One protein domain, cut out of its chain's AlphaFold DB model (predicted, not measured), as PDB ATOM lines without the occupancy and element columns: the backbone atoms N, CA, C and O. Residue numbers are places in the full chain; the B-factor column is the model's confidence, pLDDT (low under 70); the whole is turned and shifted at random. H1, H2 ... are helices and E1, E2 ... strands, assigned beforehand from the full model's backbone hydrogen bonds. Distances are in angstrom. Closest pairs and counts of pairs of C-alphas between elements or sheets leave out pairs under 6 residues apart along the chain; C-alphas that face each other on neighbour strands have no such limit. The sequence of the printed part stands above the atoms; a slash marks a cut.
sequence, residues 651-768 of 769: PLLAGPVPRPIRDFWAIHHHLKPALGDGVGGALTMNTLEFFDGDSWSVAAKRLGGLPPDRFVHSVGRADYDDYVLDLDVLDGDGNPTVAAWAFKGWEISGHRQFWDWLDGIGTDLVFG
ATOM      1  N   PRO A 651      23.130 -20.486 -12.452       62.59
ATOM      2  CA  PRO A 651      22.369 -21.105 -11.370       62.59
ATOM      3  C   PRO A 651      21.806 -22.482 -11.742       62.59
ATOM      4  O   PRO A 651      21.867 -23.393 -10.924       62.59
ATOM      5  N   LEU A 652      21.342 -22.642 -12.986       67.06
ATOM      6  CA  LEU A 652      20.736 -23.875 -13.502       67.06
ATOM      7  C   LEU A 652      21.734 -25.021 -13.724       67.06
ATOM      8  O   LEU A 652      21.368 -26.177 -13.567       67.06
ATOM      9  N   LEU A 653      23.003 -24.723 -14.016       68.50
ATOM     10  CA  LEU A 653      24.054 -25.744 -14.130       68.50
ATOM     11  C   LEU A 653      24.665 -26.132 -12.781       68.50
ATOM     12  O   LEU A 653      25.461 -27.065 -12.701       68.50
ATOM     13  N   ALA A 654      24.407 -25.332 -11.740       63.53
ATOM     14  CA  ALA A 654      25.133 -25.352 -10.471       63.53
ATOM     15  C   ALA A 654      26.670 -25.301 -10.600       63.53
ATOM     16  O   ALA A 654      27.425 -25.666  -9.689       63.53
ATOM     17  N   GLY A 655      27.158 -24.775 -11.723       66.44
ATOM     18  CA  GLY A 655      28.570 -24.701 -12.041       66.44
ATOM     19  C   GLY A 655      28.907 -23.651 -13.089       66.44
ATOM     20  O   GLY A 655      28.084 -22.767 -13.333       66.44
ATOM     21  N   PRO A 656      30.143 -23.646 -13.620       72.31
ATOM     22  CA  PRO A 656      30.491 -22.722 -14.680       72.31
ATOM     23  C   PRO A 656      29.799 -23.198 -15.966       72.31
ATOM     24  O   PRO A 656      29.249 -24.300 -16.025       72.31
ATOM     25  N   VAL A 657      29.845 -22.403 -17.020       76.25
ATOM     26  CA  VAL A 657      29.476 -22.914 -18.347       76.25
ATOM     27  C   VAL A 657      30.480 -24.017 -18.746       76.25
ATOM     28  O   VAL A 657      31.685 -23.781 -18.572       76.25
ATOM     29  N   PRO A 658      30.033 -25.197 -19.238       81.25
ATOM     30  CA  PRO A 658      30.917 -26.262 -19.701       81.25
ATOM     31  C   PRO A 658      31.894 -25.721 -20.729       81.25
ATOM     32  O   PRO A 658      31.527 -24.893 -21.567       81.25
ATOM     33  N   ARG A 659      33.145 -26.176 -20.675       77.38
ATOM     34  CA  ARG A 659      34.175 -25.634 -21.558       77.38
ATOM     35  C   ARG A 659      33.817 -25.769 -23.048       77.38
ATOM     36  O   ARG A 659      33.932 -24.747 -23.718       77.38
ATOM     37  N   PRO A 660      33.334 -26.924 -23.548       80.81
ATOM     38  CA  PRO A 660      32.947 -27.058 -24.952       80.81
ATOM     39  C   PRO A 660      31.927 -26.004 -25.412       80.81
ATOM     40  O   PRO A 660      32.089 -25.408 -26.471       80.81
ATOM     41  N   ILE A 661      30.943 -25.678 -24.566       80.44
ATOM     42  CA  ILE A 661      29.944 -24.635 -24.844       80.44
ATOM     43  C   ILE A 661      30.588 -23.246 -24.894       80.44
ATOM     44  O   ILE A 661      30.276 -22.462 -25.782       80.44
ATOM     45  N   ARG A 662      31.513 -22.926 -23.977       76.38
ATOM     46  CA  ARG A 662      32.242 -21.641 -24.015       76.38
ATOM     47  C   ARG A 662      33.102 -21.510 -25.268       76.38
ATOM     48  O   ARG A 662      33.143 -20.437 -25.863       76.38
ATOM     49  N   ASP A 663      33.780 -22.589 -25.641       76.88
ATOM     50  CA  ASP A 663      34.660 -22.639 -26.807       76.88
ATOM     51  C   ASP A 663      33.828 -22.499 -28.103       76.88
ATOM     52  O   ASP A 663      34.220 -21.757 -29.001       76.88
ATOM     53  N   PHE A 664      32.626 -23.091 -28.161       81.12
ATOM     54  CA  PHE A 664      31.651 -22.860 -29.237       81.12
ATOM     55  C   PHE A 664      31.121 -21.411 -29.246       81.12
ATOM     56  O   PHE A 664      31.085 -20.761 -30.288       81.12
ATOM     57  N   TRP A 665      30.791 -20.851 -28.079       78.38
ATOM     58  CA  TRP A 665      30.305 -19.471 -27.922       78.38
ATOM     59  C   TRP A 665      31.307 -18.378 -28.256       78.38
ATOM     60  O   TRP A 665      30.909 -17.268 -28.620       78.38
ATOM     61  N   ALA A 666      32.597 -18.692 -28.171       73.94
ATOM     62  CA  ALA A 666      33.656 -17.823 -28.660       73.94
ATOM     63  C   ALA A 666      33.621 -17.655 -30.193       73.94
ATOM     64  O   ALA A 666      34.253 -16.734 -30.708       73.94
ATOM     65  N   ILE A 667      32.871 -18.504 -30.909       81.38
ATOM     66  CA  ILE A 667      32.584 -18.396 -32.344       81.38
ATOM     67  C   ILE A 667      31.162 -17.866 -32.561       81.38
ATOM     68  O   ILE A 667      30.974 -16.821 -33.186       81.38
ATOM     69  N   HIS A 668      30.167 -18.586 -32.040       84.94
ATOM     70  CA  HIS A 668      28.754 -18.245 -32.139       84.94
ATOM     71  C   HIS A 668      28.052 -18.528 -30.823       84.94
ATOM     72  O   HIS A 668      27.990 -19.669 -30.371       84.94
ATOM     73  N   HIS A 669      27.466 -17.495 -30.217       73.69
ATOM     74  CA  HIS A 669      26.677 -17.674 -29.000       73.69
ATOM     75  C   HIS A 669      25.425 -18.540 -29.237       73.69
ATOM     76  O   HIS A 669      24.956 -19.238 -28.339       73.69
ATOM     77  N   HIS A 670      24.916 -18.527 -30.468       76.19
ATOM     78  CA  HIS A 670      23.798 -19.335 -30.938       76.19
ATOM     79  C   HIS A 670      23.958 -19.605 -32.433       76.19
ATOM     80  O   HIS A 670      24.400 -18.712 -33.159       76.19
ATOM     81  N   LEU A 671      23.571 -20.799 -32.881       82.19
ATOM     82  CA  LEU A 671      23.557 -21.196 -34.284       82.19
ATOM     83  C   LEU A 671      22.238 -21.917 -34.592       82.19
ATOM     84  O   LEU A 671      22.030 -23.038 -34.135       82.19
ATOM     85  N   LYS A 672      21.329 -21.269 -35.328       76.19
ATOM     86  CA  LYS A 672      19.982 -21.805 -35.600       76.19
ATOM     87  C   LYS A 672      19.552 -21.611 -37.059       76.19
ATOM     88  O   LYS A 672      19.927 -20.596 -37.638       76.19
ATOM     89  N   PRO A 673      18.750 -22.504 -37.655       64.75
ATOM     90  CA  PRO A 673      18.036 -22.197 -38.888       64.75
ATOM     91  C   PRO A 673      17.010 -21.074 -38.658       64.75
ATOM     92  O   PRO A 673      16.474 -20.925 -37.560       64.75
ATOM     93  N   ALA A 674      16.708 -20.295 -39.699       52.91
ATOM     94  CA  ALA A 674      15.754 -19.180 -39.638       52.91
ATOM     95  C   ALA A 674      14.310 -19.597 -39.263       52.91
ATOM     96  O   ALA A 674      13.490 -18.772 -38.871       52.91
ATOM     97  N   LEU A 675      13.969 -20.885 -39.385       39.53
ATOM     98  CA  LEU A 675      12.622 -21.415 -39.131       39.53
ATOM     99  C   LEU A 675      12.604 -22.665 -38.227       39.53
ATOM    100  O   LEU A 675      11.595 -23.364 -38.202       39.53
ATOM    101  N   GLY A 676      13.675 -22.958 -37.476       52.25
ATOM    102  CA  GLY A 676      13.770 -24.222 -36.732       52.25
ATOM    103  C   GLY A 676      14.676 -24.222 -35.501       52.25
ATOM    104  O   GLY A 676      15.225 -23.197 -35.085       52.25
ATOM    105  N   ASP A 677      14.798 -25.411 -34.917       57.75
ATOM    106  CA  ASP A 677      15.626 -25.711 -33.754       57.75
ATOM    107  C   ASP A 677      17.126 -25.694 -34.097       57.75
ATOM    108  O   ASP A 677      17.521 -25.972 -35.225       57.75
ATOM    109  N   GLY A 678      17.990 -25.329 -33.145       64.62
ATOM    110  CA  GLY A 678      19.419 -25.122 -33.407       64.62
ATOM    111  C   GLY A 678      20.325 -25.454 -32.226       64.62
ATOM    112  O   GLY A 678      19.861 -25.803 -31.142       64.62
ATOM    113  N   VAL A 679      21.635 -25.308 -32.432       67.75
ATOM    114  CA  VAL A 679      22.651 -25.482 -31.387       67.75
ATOM    115  C   VAL A 679      22.822 -24.156 -30.651       67.75
ATOM    116  O   VAL A 679      23.238 -23.141 -31.218       67.75
ATOM    117  N   GLY A 680      22.478 -24.139 -29.367       64.19
ATOM    118  CA  GLY A 680      22.525 -22.939 -28.539       64.19
ATOM    119  C   GLY A 680      23.184 -23.190 -27.192       64.19
ATOM    120  O   GLY A 680      23.593 -24.293 -26.865       64.19
ATOM    121  N   GLY A 681      23.299 -22.141 -26.382       55.44
ATOM    122  CA  GLY A 681      23.614 -22.311 -24.960       55.44
ATOM    123  C   GLY A 681      22.701 -21.475 -24.077       55.44
ATOM    124  O   GLY A 681      23.102 -20.941 -23.040       55.44
ATOM    125  N   ALA A 682      21.450 -21.334 -24.498       57.66
ATOM    126  CA  ALA A 682      20.412 -20.873 -23.606       57.66
ATOM    127  C   ALA A 682      20.240 -21.963 -22.539       57.66
ATOM    128  O   ALA A 682      19.332 -22.772 -22.610       57.66
ATOM    129  N   LEU A 683      21.137 -21.994 -21.547       67.62
ATOM    130  CA  LEU A 683      21.106 -22.828 -20.344       67.62
ATOM    131  C   LEU A 683      19.946 -22.363 -19.446       67.62
ATOM    132  O   LEU A 683      20.126 -22.088 -18.261       67.62
ATOM    133  N   THR A 684      18.794 -22.130 -20.065       60.22
ATOM    134  CA  THR A 684      17.696 -21.282 -19.626       60.22
ATOM    135  C   THR A 684      16.616 -22.088 -18.949       60.22
ATOM    136  O   THR A 684      15.824 -21.497 -18.226       60.22
ATOM    137  N   MET A 685      16.602 -23.410 -19.137       73.19
ATOM    138  CA  MET A 685      15.657 -24.288 -18.464       73.19
ATOM    139  C   MET A 685      16.233 -25.683 -18.212       73.19
ATOM    140  O   MET A 685      17.012 -26.221 -19.001       73.19
ATOM    141  N   ASN A 686      15.844 -26.270 -17.084       74.31
ATOM    142  CA  ASN A 686      16.019 -27.695 -16.808       74.31
ATOM    143  C   ASN A 686      14.718 -28.447 -17.125       74.31
ATOM    144  O   ASN A 686      13.691 -27.815 -17.377       74.31
ATOM    145  N   THR A 687      14.737 -29.784 -17.106       73.69
ATOM    146  CA  THR A 687      13.526 -30.543 -17.488       73.69
ATOM    147  C   THR A 687      12.351 -30.312 -16.530       73.69
ATOM    148  O   THR A 687      11.202 -30.418 -16.934       73.69
ATOM    149  N   LEU A 688      12.602 -29.912 -15.276       69.25
ATOM    150  CA  LEU A 688      11.534 -29.561 -14.332       69.25
ATOM    151  C   LEU A 688      10.744 -28.320 -14.781       69.25
ATOM    152  O   LEU A 688       9.537 -28.263 -14.585       69.25
ATOM    153  N   GLU A 689      11.425 -27.331 -15.361       70.06
ATOM    154  CA  GLU A 689      10.808 -26.131 -15.944       70.06
ATOM    155  C   GLU A 689      10.204 -26.422 -17.331       70.06
ATOM    156  O   GLU A 689       9.280 -25.734 -17.748       70.06
ATOM    157  N   PHE A 690      10.679 -27.464 -18.025       71.69
ATOM    158  CA  PHE A 690      10.090 -27.953 -19.276       71.69
ATOM    159  C   PHE A 690       8.759 -28.689 -19.056       71.69
ATOM    160  O   PHE A 690       7.796 -28.451 -19.780       71.69
ATOM    161  N   PHE A 691       8.677 -29.556 -18.042       67.19
ATOM    162  CA  PHE A 691       7.467 -30.302 -17.674       67.19
ATOM    163  C   PHE A 691       6.463 -29.461 -16.869       67.19
ATOM    164  O   PHE A 691       5.807 -29.980 -15.969       67.19
ATOM    165  N   ASP A 692       6.375 -28.159 -17.145       60.47
ATOM    166  CA  ASP A 692       5.562 -27.203 -16.391       60.47
ATOM    167  C   ASP A 692       4.155 -27.754 -16.083       60.47
ATOM    168  O   ASP A 692       3.403 -28.145 -16.977       60.47
ATOM    169  N   GLY A 693       3.817 -27.831 -14.793       56.84
ATOM    170  CA  GLY A 693       2.568 -28.417 -14.296       56.84
ATOM    171  C   GLY A 693       2.628 -29.892 -13.866       56.84
ATOM    172  O   GLY A 693       1.762 -30.307 -13.094       56.84
ATOM    173  N   ASP A 694       3.640 -30.668 -14.264       58.78
ATOM    174  CA  ASP A 694       3.842 -32.033 -13.761       58.78
ATOM    175  C   ASP A 694       4.454 -32.035 -12.349       58.78
ATOM    176  O   ASP A 694       5.266 -31.185 -11.969       58.78
ATOM    177  N   SER A 695       4.102 -33.041 -11.545       55.75
ATOM    178  CA  SER A 695       4.777 -33.265 -10.266       55.75
ATOM    179  C   SER A 695       6.188 -33.825 -10.482       55.75
ATOM    180  O   SER A 695       6.488 -34.458 -11.495       55.75
ATOM    181  N   TRP A 696       7.069 -33.648  -9.493       55.00
ATOM    182  CA  TRP A 696       8.446 -34.152  -9.555       55.00
ATOM    183  C   TRP A 696       8.530 -35.648  -9.886       55.00
ATOM    184  O   TRP A 696       9.402 -36.062 -10.643       55.00
ATOM    185  N   SER A 697       7.644 -36.471  -9.317       50.81
ATOM    186  CA  SER A 697       7.619 -37.917  -9.559       50.81
ATOM    187  C   SER A 697       7.168 -38.258 -10.978       50.81
ATOM    188  O   SER A 697       7.749 -39.152 -11.591       50.81
ATOM    189  N   VAL A 698       6.190 -37.523 -11.517       59.12
ATOM    190  CA  VAL A 698       5.723 -37.677 -12.903       59.12
ATOM    191  C   VAL A 698       6.838 -37.306 -13.879       59.12
ATOM    192  O   VAL A 698       7.169 -38.099 -14.760       59.12
ATOM    193  N   ALA A 699       7.487 -36.161 -13.665       64.75
ATOM    194  CA  ALA A 699       8.641 -35.742 -14.451       64.75
ATOM    195  C   ALA A 699       9.804 -36.750 -14.345       64.75
ATOM    196  O   ALA A 699      10.393 -37.124 -15.355       64.75
ATOM    197  N   ALA A 700      10.099 -37.267 -13.145       62.97
ATOM    198  CA  ALA A 700      11.172 -38.245 -12.946       62.97
ATOM    199  C   ALA A 700      10.884 -39.570 -13.663       62.97
ATOM    200  O   ALA A 700      11.769 -40.168 -14.272       62.97
ATOM    201  N   LYS A 701       9.633 -40.033 -13.631       63.34
ATOM    202  CA  LYS A 701       9.195 -41.240 -14.337       63.34
ATOM    203  C   LYS A 701       9.362 -41.116 -15.853       63.34
ATOM    204  O   LYS A 701       9.805 -42.079 -16.474       63.34
ATOM    205  N   ARG A 702       9.055 -39.946 -16.426       69.94
ATOM    206  CA  ARG A 702       9.272 -39.633 -17.854       69.94
ATOM    207  C   ARG A 702      10.752 -39.539 -18.251       69.94
ATOM    208  O   ARG A 702      11.064 -39.405 -19.428       69.94
ATOM    209  N   LEU A 703      11.653 -39.606 -17.273       67.94
ATOM    210  CA  LEU A 703      13.104 -39.648 -17.443       67.94
ATOM    211  C   LEU A 703      13.684 -40.986 -16.955       67.94
ATOM    212  O   LEU A 703      14.820 -41.047 -16.487       67.94
ATOM    213  N   GLY A 704      12.890 -42.061 -16.973       70.25
ATOM    214  CA  GLY A 704      13.339 -43.389 -16.541       70.25
ATOM    215  C   GLY A 704      13.650 -43.496 -15.041       70.25
ATOM    216  O   GLY A 704      14.452 -44.333 -14.632       70.25
ATOM    217  N   GLY A 705      13.040 -42.649 -14.208       64.50
ATOM    218  CA  GLY A 705      13.271 -42.577 -12.760       64.50
ATOM    219  C   GLY A 705      14.411 -41.641 -12.347       64.50
ATOM    220  O   GLY A 705      14.734 -41.564 -11.159       64.50
ATOM    221  N   LEU A 706      15.023 -40.929 -13.297       71.50
ATOM    222  CA  LEU A 706      16.086 -39.967 -13.024       71.50
ATOM    223  C   LEU A 706      15.521 -38.630 -12.510       71.50
ATOM    224  O   LEU A 706      14.415 -38.243 -12.886       71.50
ATOM    225  N   PRO A 707      16.254 -37.895 -11.651       71.31
ATOM    226  CA  PRO A 707      15.805 -36.595 -11.157       71.31
ATOM    227  C   PRO A 707      15.616 -35.577 -12.302       71.31
ATOM    228  O   PRO A 707      16.540 -35.402 -13.092       71.31
ATOM    229  N   PRO A 708      14.489 -34.851 -12.393       70.50
ATOM    230  CA  PRO A 708      14.259 -33.887 -13.478       70.50
ATOM    231  C   PRO A 708      15.260 -32.721 -13.511       70.50
ATOM    232  O   PRO A 708      15.718 -32.263 -14.556       70.50
ATOM    233  N   ASP A 709      15.691 -32.247 -12.352       73.81
ATOM    234  CA  ASP A 709      16.691 -31.182 -12.246       73.81
ATOM    235  C   ASP A 709      18.132 -31.631 -12.559       73.81
ATOM    236  O   ASP A 709      19.038 -30.799 -12.521       73.81
ATOM    237  N   ARG A 710      18.352 -32.915 -12.883       82.00
ATOM    238  CA  ARG A 710      19.634 -33.457 -13.367       82.00
ATOM    239  C   ARG A 710      19.986 -32.981 -14.773       82.00
ATOM    240  O   ARG A 710      21.165 -32.958 -15.113       82.00
ATOM    241  N   PHE A 711      18.988 -32.639 -15.585       84.88
ATOM    242  CA  PHE A 711      19.173 -32.356 -17.005       84.88
ATOM    243  C   PHE A 711      18.916 -30.892 -17.333       84.88
ATOM    244  O   PHE A 711      17.929 -30.308 -16.878       84.88
ATOM    245  N   VAL A 712      19.781 -30.310 -18.163       81.56
ATOM    246  CA  VAL A 712      19.638 -28.936 -18.664       81.56
ATOM    247  C   VAL A 712      19.393 -28.968 -20.170       81.56
ATOM    248  O   VAL A 712      20.182 -29.555 -20.911       81.56
ATOM    249  N   HIS A 713      18.296 -28.349 -20.614       73.88
ATOM    250  CA  HIS A 713      17.965 -28.220 -22.036       73.88
ATOM    251  C   HIS A 713      18.881 -27.192 -22.710       73.88
ATOM    252  O   HIS A 713      19.414 -26.312 -22.028       73.88
ATOM    253  N   SER A 714      19.000 -27.296 -24.043       64.50
ATOM    254  CA  SER A 714      19.607 -26.344 -25.005       64.50
ATOM    255  C   SER A 714      20.805 -26.825 -25.816       64.50
ATOM    256  O   SER A 714      21.422 -25.999 -26.478       64.50
ATOM    257  N   VAL A 715      21.127 -28.121 -25.839       65.12
ATOM    258  CA  VAL A 715      22.231 -28.584 -26.697       65.12
ATOM    259  C   VAL A 715      21.798 -28.601 -28.170       65.12
ATOM    260  O   VAL A 715      22.521 -28.098 -29.024       65.12
ATOM    261  N   GLY A 716      20.591 -29.092 -28.455       68.69
ATOM    262  CA  GLY A 716      19.957 -29.073 -29.774       68.69
ATOM    263  C   GLY A 716      18.610 -29.798 -29.744       68.69
ATOM    264  O   GLY A 716      18.304 -30.468 -28.756       68.69
ATOM    265  N   ARG A 717      17.815 -29.683 -30.807       66.81
ATOM    266  CA  ARG A 717      16.564 -30.436 -30.994       66.81
ATOM    267  C   ARG A 717      16.429 -30.821 -32.469       66.81
ATOM    268  O   ARG A 717      16.708 -29.989 -33.324       66.81
ATOM    269  N   ALA A 718      16.039 -32.068 -32.732       62.41
ATOM    270  CA  ALA A 718      15.611 -32.567 -34.045       62.41
ATOM    271  C   ALA A 718      14.239 -33.200 -33.871       62.41
ATOM    272  O   ALA A 718      14.101 -34.074 -33.021       62.41
ATOM    273  N   ASP A 719      13.256 -32.839 -34.689       62.34
ATOM    274  CA  ASP A 719      11.923 -33.444 -34.641       62.34
ATOM    275  C   ASP A 719      11.338 -33.507 -33.207       62.34
ATOM    276  O   ASP A 719      11.204 -32.496 -32.514       62.34
ATOM    277  N   TYR A 720      10.980 -34.715 -32.762       60.84
ATOM    278  CA  TYR A 720      10.496 -35.055 -31.426       60.84
ATOM    279  C   TYR A 720      11.638 -35.504 -30.485       60.84
ATOM    280  O   TYR A 720      11.355 -36.115 -29.463       60.84
ATOM    281  N   ASP A 721      12.908 -35.244 -30.791       69.25
ATOM    282  CA  ASP A 721      14.052 -35.615 -29.950       69.25
ATOM    283  C   ASP A 721      14.796 -34.366 -29.447       69.25
ATOM    284  O   ASP A 721      15.254 -33.511 -30.210       69.25
ATOM    285  N   ASP A 722      14.943 -34.273 -28.126       77.75
ATOM    286  CA  ASP A 722      15.613 -33.175 -27.431       77.75
ATOM    287  C   ASP A 722      17.000 -33.629 -26.942       77.75
ATOM    288  O   ASP A 722      17.145 -34.678 -26.315       77.75
ATOM    289  N   TYR A 723      18.040 -32.827 -27.175       82.56
ATOM    290  CA  TYR A 723      19.391 -33.102 -26.678       82.56
ATOM    291  C   TYR A 723      19.682 -32.270 -25.426       82.56
ATOM    292  O   TYR A 723      19.669 -31.032 -25.442       82.56
ATOM    293  N   VAL A 724      19.962 -32.965 -24.324       85.69
ATOM    294  CA  VAL A 724      20.106 -32.387 -22.980       85.69
ATOM    295  C   VAL A 724      21.497 -32.652 -22.405       85.69
ATOM    296  O   VAL A 724      22.119 -33.671 -22.697       85.69
ATOM    297  N   LEU A 725      21.992 -31.748 -21.556       88.00
ATOM    298  CA  LEU A 725      23.196 -32.001 -20.759       88.00
ATOM    299  C   LEU A 725      22.843 -32.829 -19.527       88.00
ATOM    300  O   LEU A 725      21.972 -32.429 -18.753       88.00
ATOM    301  N   ASP A 726      23.564 -33.923 -19.306       88.62
ATOM    302  CA  ASP A 726      23.464 -34.737 -18.097       88.62
ATOM    303  C   ASP A 726      24.507 -34.286 -17.060       88.62
ATOM    304  O   ASP A 726      25.712 -34.445 -17.255       88.62
ATOM    305  N   LEU A 727      24.056 -33.719 -15.935       85.25
ATOM    306  CA  LEU A 727      24.947 -33.177 -14.901       85.25
ATOM    307  C   LEU A 727      25.663 -34.247 -14.051       85.25
ATOM    308  O   LEU A 727      26.550 -33.897 -13.260       85.25
ATOM    309  N   ASP A 728      25.302 -35.526 -14.186       83.88
ATOM    310  CA  ASP A 728      25.924 -36.638 -13.452       83.88
ATOM    311  C   ASP A 728      26.881 -37.484 -14.300       83.88
ATOM    312  O   ASP A 728      27.773 -38.123 -13.738       83.88
ATOM    313  N   VAL A 729      26.729 -37.488 -15.626       86.56
ATOM    314  CA  VAL A 729      27.606 -38.241 -16.537       86.56
ATOM    315  C   VAL A 729      28.613 -37.285 -17.159       86.56
ATOM    316  O   VAL A 729      28.275 -36.506 -18.049       86.56
ATOM    317  N   LEU A 730      29.852 -37.342 -16.664       86.06
ATOM    318  CA  LEU A 730      30.930 -36.440 -17.062       86.06
ATOM    319  C   LEU A 730      31.910 -37.101 -18.039       86.06
ATOM    320  O   LEU A 730      32.134 -38.310 -17.974       86.06
ATOM    321  N   ASP A 731      32.520 -36.294 -18.904       81.88
ATOM    322  CA  ASP A 731      33.660 -36.685 -19.734       81.88
ATOM    323  C   ASP A 731      34.979 -36.734 -18.930       81.88
ATOM    324  O   ASP A 731      35.019 -36.456 -17.726       81.88
ATOM    325  N   GLY A 732      36.079 -37.097 -19.603       74.50
ATOM    326  CA  GLY A 732      37.412 -37.182 -18.991       74.50
ATOM    327  C   GLY A 732      37.958 -35.848 -18.459       74.50
ATOM    328  O   GLY A 732      38.819 -35.854 -17.582       74.50
ATOM    329  N   ASP A 733      37.415 -34.723 -18.929       74.31
ATOM    330  CA  ASP A 733      37.763 -33.365 -18.500       74.31
ATOM    331  C   ASP A 733      36.792 -32.817 -17.432       74.31
ATOM    332  O   ASP A 733      36.952 -31.691 -16.946       74.31
ATOM    333  N   GLY A 734      35.788 -33.604 -17.033       79.25
ATOM    334  CA  GLY A 734      34.794 -33.243 -16.026       79.25
ATOM    335  C   GLY A 734      33.639 -32.369 -16.532       79.25
ATOM    336  O   GLY A 734      32.942 -31.775 -15.704       79.25
ATOM    337  N   ASN A 735      33.416 -32.262 -17.847       84.75
ATOM    338  CA  ASN A 735      32.237 -31.596 -18.417       84.75
ATOM    339  C   ASN A 735      31.051 -32.571 -18.525       84.75
ATOM    340  O   ASN A 735      31.271 -33.761 -18.730       84.75
ATOM    341  N   PRO A 736      29.795 -32.097 -18.424       87.88
ATOM    342  CA  PRO A 736      28.620 -32.933 -18.646       87.88
ATOM    343  C   PRO A 736      28.565 -33.426 -20.093       87.88
ATOM    344  O   PRO A 736      28.885 -32.690 -21.029       87.88
ATOM    345  N   THR A 737      28.123 -34.667 -20.264       89.00
ATOM    346  CA  THR A 737      27.871 -35.279 -21.575       89.00
ATOM    347  C   THR A 737      26.493 -34.899 -22.112       89.00
ATOM    348  O   THR A 737      25.599 -34.495 -21.365       89.00
ATOM    349  N   VAL A 738      26.329 -35.020 -23.429       88.81
ATOM    350  CA  VAL A 738      25.057 -34.814 -24.125       88.81
ATOM    351  C   VAL A 738      24.319 -36.143 -24.186       88.81
ATOM    352  O   VAL A 738      24.893 -37.134 -24.637       88.81
ATOM    353  N   ALA A 739      23.062 -36.158 -23.757       87.12
ATOM    354  CA  ALA A 739      22.163 -37.297 -23.882       87.12
ATOM    355  C   ALA A 739      21.015 -36.965 -24.839       87.12
ATOM    356  O   ALA A 739      20.550 -35.822 -24.889       87.12
ATOM    357  N   ALA A 740      20.560 -37.968 -25.585       83.69
ATOM    358  CA  ALA A 740      19.363 -37.869 -26.405       83.69
ATOM    359  C   ALA A 740      18.138 -38.212 -25.554       83.69
ATOM    360  O   ALA A 740      18.115 -39.237 -24.865       83.69
ATOM    361  N   TRP A 741      17.123 -37.359 -25.610       77.62
ATOM    362  CA  TRP A 741      15.837 -37.582 -24.977       77.62
ATOM    363  C   TRP A 741      14.754 -37.709 -26.043       77.62
ATOM    364  O   TRP A 741      14.399 -36.730 -26.698       77.62
ATOM    365  N   ALA A 742      14.222 -38.920 -26.198       68.81
ATOM    366  CA  ALA A 742      13.167 -39.177 -27.168       68.81
ATOM    367  C   ALA A 742      11.799 -38.803 -26.585       68.81
ATOM    368  O   ALA A 742      11.302 -39.486 -25.684       68.81
ATOM    369  N   PHE A 743      11.151 -37.758 -27.108       58.94
ATOM    370  CA  PHE A 743       9.894 -37.224 -26.558       58.94
ATOM    371  C   PHE A 743       8.751 -38.247 -26.589       58.94
ATOM    372  O   PHE A 743       7.919 -38.272 -25.687       58.94
ATOM    373  N   LYS A 744       8.709 -39.127 -27.601       55.66
ATOM    374  CA  LYS A 744       7.690 -40.193 -27.702       55.66
ATOM    375  C   LYS A 744       8.037 -41.450 -26.898       55.66
ATOM    376  O   LYS A 744       7.129 -42.192 -26.535       55.66
ATOM    377  N   GLY A 745       9.321 -41.682 -26.625       57.91
ATOM    378  CA  GLY A 745       9.803 -42.841 -25.867       57.91
ATOM    379  C   GLY A 745       9.928 -42.589 -24.365       57.91
ATOM    380  O   GLY A 745       9.936 -43.541 -23.596       57.91
ATOM    381  N   TRP A 746      10.005 -41.322 -23.934       65.81
ATOM    382  CA  TRP A 746      10.312 -40.929 -22.550       65.81
ATOM    383  C   TRP A 746      11.588 -41.605 -22.015       65.81
ATOM    384  O   TRP A 746      11.713 -41.922 -20.830       65.81
ATOM    385  N   GLU A 747      12.539 -41.844 -22.917       67.38
ATOM    386  CA  GLU A 747      13.788 -42.544 -22.645       67.38
ATOM    387  C   GLU A 747      14.965 -41.594 -22.847       67.38
ATOM    388  O   GLU A 747      15.071 -40.901 -23.861       67.38
ATOM    389  N   ILE A 748      15.854 -41.572 -21.853       74.69
ATOM    390  CA  ILE A 748      17.170 -40.947 -21.957       74.69
ATOM    391  C   ILE A 748      18.132 -42.017 -22.457       74.69
ATOM    392  O   ILE A 748      18.305 -43.050 -21.808       74.69
ATOM    393  N   SER A 749      18.771 -41.770 -23.595       71.38
ATOM    394  CA  SER A 749      19.711 -42.707 -24.204       71.38
ATOM    395  C   SER A 749      20.978 -42.003 -24.697       71.38
ATOM    396  O   SER A 749      21.025 -40.781 -24.821       71.38
ATOM    397  N   GLY A 750      22.020 -42.800 -24.953       72.31
ATOM    398  CA  GLY A 750      23.225 -42.392 -25.677       72.31
ATOM    399  C   GLY A 750      23.933 -41.149 -25.134       72.31
ATOM    400  O   GLY A 750      23.780 -40.065 -25.688       72.31
ATOM    401  N   HIS A 751      24.785 -41.311 -24.121       85.50
ATOM    402  CA  HIS A 751      25.688 -40.246 -23.680       85.50
ATOM    403  C   HIS A 751      26.869 -40.101 -24.636       85.50
ATOM    404  O   HIS A 751      27.567 -41.072 -24.931       85.50
ATOM    405  N   ARG A 752      27.116 -38.878 -25.100       86.31
ATOM    406  CA  ARG A 752      28.256 -38.538 -25.957       86.31
ATOM    407  C   ARG A 752      28.985 -37.319 -25.419       86.31
ATOM    408  O   ARG A 752      28.391 -36.458 -24.768       86.31
ATOM    409  N   GLN A 753      30.277 -37.225 -25.712       88.50
ATOM    410  CA  GLN A 753      31.007 -35.983 -25.481       88.50
ATOM    411  C   GLN A 753      30.431 -34.897 -26.393       88.50
ATOM    412  O   GLN A 753      29.972 -35.192 -27.495       88.50
ATOM    413  N   PHE A 754      30.441 -33.643 -25.938       87.75
ATOM    414  CA  PHE A 754      29.809 -32.549 -26.680       87.75
ATOM    415  C   PHE A 754      30.338 -32.424 -28.115       87.75
ATOM    416  O   PHE A 754      29.553 -32.292 -29.049       87.75
ATOM    417  N   TRP A 755      31.658 -32.498 -28.293       86.56
ATOM    418  CA  TRP A 755      32.278 -32.364 -29.610       86.56
ATOM    419  C   TRP A 755      32.000 -33.568 -30.515       86.56
ATOM    420  O   TRP A 755      31.625 -33.363 -31.663       86.56
ATOM    421  N   ASP A 756      32.039 -34.794 -29.986       85.69
ATOM    422  CA  ASP A 756      31.650 -36.005 -30.729       85.69
ATOM    423  C   ASP A 756      30.174 -35.969 -31.158       85.69
ATOM    424  O   ASP A 756      29.796 -36.449 -32.228       85.69
ATOM    425  N   TRP A 757      29.314 -35.417 -30.300       88.44
ATOM    426  CA  TRP A 757      27.907 -35.209 -30.617       88.44
ATOM    427  C   TRP A 757      27.734 -34.162 -31.723       88.44
ATOM    428  O   TRP A 757      27.004 -34.426 -32.680       88.44
ATOM    429  N   LEU A 758      28.430 -33.022 -31.632       85.31
ATOM    430  CA  LEU A 758      28.367 -31.949 -32.629       85.31
ATOM    431  C   LEU A 758      28.893 -32.414 -33.996       85.31
ATOM    432  O   LEU A 758      28.271 -32.142 -35.022       85.31
ATOM    433  N   ASP A 759      30.001 -33.155 -34.006       84.75
ATOM    434  CA  ASP A 759      30.651 -33.658 -35.222       84.75
ATOM    435  C   ASP A 759      29.913 -34.839 -35.881       84.75
ATOM    436  O   ASP A 759      30.189 -35.218 -37.019       84.75
ATOM    437  N   GLY A 760      28.955 -35.423 -35.160       83.50
ATOM    438  CA  GLY A 760      28.003 -36.394 -35.682       83.50
ATOM    439  C   GLY A 760      26.636 -35.756 -35.899       83.50
ATOM    440  O   GLY A 760      26.392 -35.081 -36.892       83.50
ATOM    441  N   ILE A 761      25.748 -35.977 -34.933       77.81
ATOM    442  CA  ILE A 761      24.329 -35.604 -34.998       77.81
ATOM    443  C   ILE A 761      24.148 -34.088 -35.143       77.81
ATOM    444  O   ILE A 761      23.299 -33.635 -35.902       77.81
ATOM    445  N   GLY A 762      24.961 -33.287 -34.447       74.62
ATOM    446  CA  GLY A 762      24.852 -31.828 -34.488       74.62
ATOM    447  C   GLY A 762      25.090 -31.222 -35.873       74.62
ATOM    448  O   GLY A 762      24.553 -30.163 -36.179       74.62
ATOM    449  N   THR A 763      25.841 -31.905 -36.737       78.94
ATOM    450  CA  THR A 763      26.056 -31.464 -38.119       78.94
ATOM    451  C   THR A 763      24.770 -31.552 -38.930       78.94
ATOM    452  O   THR A 763      24.423 -30.602 -39.636       78.94
ATOM    453  N   ASP A 764      24.037 -32.653 -38.780       74.50
ATOM    454  CA  ASP A 764      22.750 -32.850 -39.444       74.50
ATOM    455  C   ASP A 764      21.662 -31.959 -38.832       74.50
ATOM    456  O   ASP A 764      20.811 -31.468 -39.554       74.50
ATOM    457  N   LEU A 765      21.742 -31.629 -37.540       72.69
ATOM    458  CA  LEU A 765      20.846 -30.643 -36.922       72.69
ATOM    459  C   LEU A 765      20.979 -29.239 -37.518       72.69
ATOM    460  O   LEU A 765      19.995 -28.529 -37.682       72.69
ATOM    461  N   VAL A 766      22.209 -28.804 -37.792       74.31
ATOM    462  CA  VAL A 766      22.466 -27.430 -38.246       74.31
ATOM    463  C   VAL A 766      22.267 -27.287 -39.753       74.31
ATOM    464  O   VAL A 766      21.843 -26.227 -40.215       74.31
ATOM    465  N   PHE A 767      22.603 -28.324 -40.522       71.56
ATOM    466  CA  PHE A 767      22.642 -28.256 -41.984       71.56
ATOM    467  C   PHE A 767      21.788 -29.311 -42.695       71.56
ATOM    468  O   PHE A 767      21.883 -29.419 -43.921       71.56
ATOM    469  N   GLY A 768      21.039 -30.130 -41.959       62.59
ATOM    470  CA  GLY A 768      20.095 -31.101 -42.508       62.59
ATOM    471  C   GLY A 768      18.858 -30.450 -43.139       62.59
ATOM    472  O   GLY A 768      18.738 -29.219 -43.104       62.59
TER     473      GLY A 768
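What this domain is: This is residues 651 to 768 of the 769 residues of an uncharacterized protein of Nonomuraea solani (UniProt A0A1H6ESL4). A strongly twisted sheet of four strands has the long helix H4 packed over one face; H1 and E1 lie near H4, and the small helices H2 and H3 sit at the opposite end of the domain. The 118 printed residues run H1 E1 H2 H3 E2 E3 E4 E5 H4, a mixed class. The sheet, E2 E3 E4 E5, is antiparallel, a meander with each strand beside the one before. The whole is compact, radius of gyration of the C-alphas 13.6 A, spanning 39 by 31 by 23 A.

Where its parts are: Find C-alpha 711 at (19.173, -32.356, -17.005), where E2 begins; it runs to 718, 17.4 A, and bends by 71 degrees at 715. E3, 721 to 730, spans 21.3 A and bends by 84 degrees at 727; E4 is 736 to 742, E5 747 to 752. H4, 754 to 767, ends at (22.642, -28.256, -41.984), 17.4 A long. Earlier come H1, 659 to 665, E1, 670 to 673, H2, 687 to 690, and H3, 696 to 701.

How they stand to each other: In the hairpin E2 and E3, N 725 and O 712 are 2.9 A apart; in E3 and E4, N 741 and O 722, 2.8 A; in E4 and E5, N 738 and O 752, 2.8 A. H4 is on the sheet at a height of 9.3 A, over E2, E3 and E4. H1 and H4 are close but not clearly touching, C-alphas 660 and 754 at 6.6 A. H2 only grazes the sheet, and only just touches H3, with 3 pairs of C-alphas within 8 A, the closest 688 and 699, 6.8 A. Every O i to N i+4 pair is within hydrogen-bond range in H1 and H3, 7 of 10 in H4; H2 is too short.

The domain as a whole: The printed part has no cut; C-alphas 667 and 697 are farthest apart, 39.0 A. The link E1 to H2 is long. Mean pLDDT is 72.6, with 47 residues under 70, among them 691 to 703.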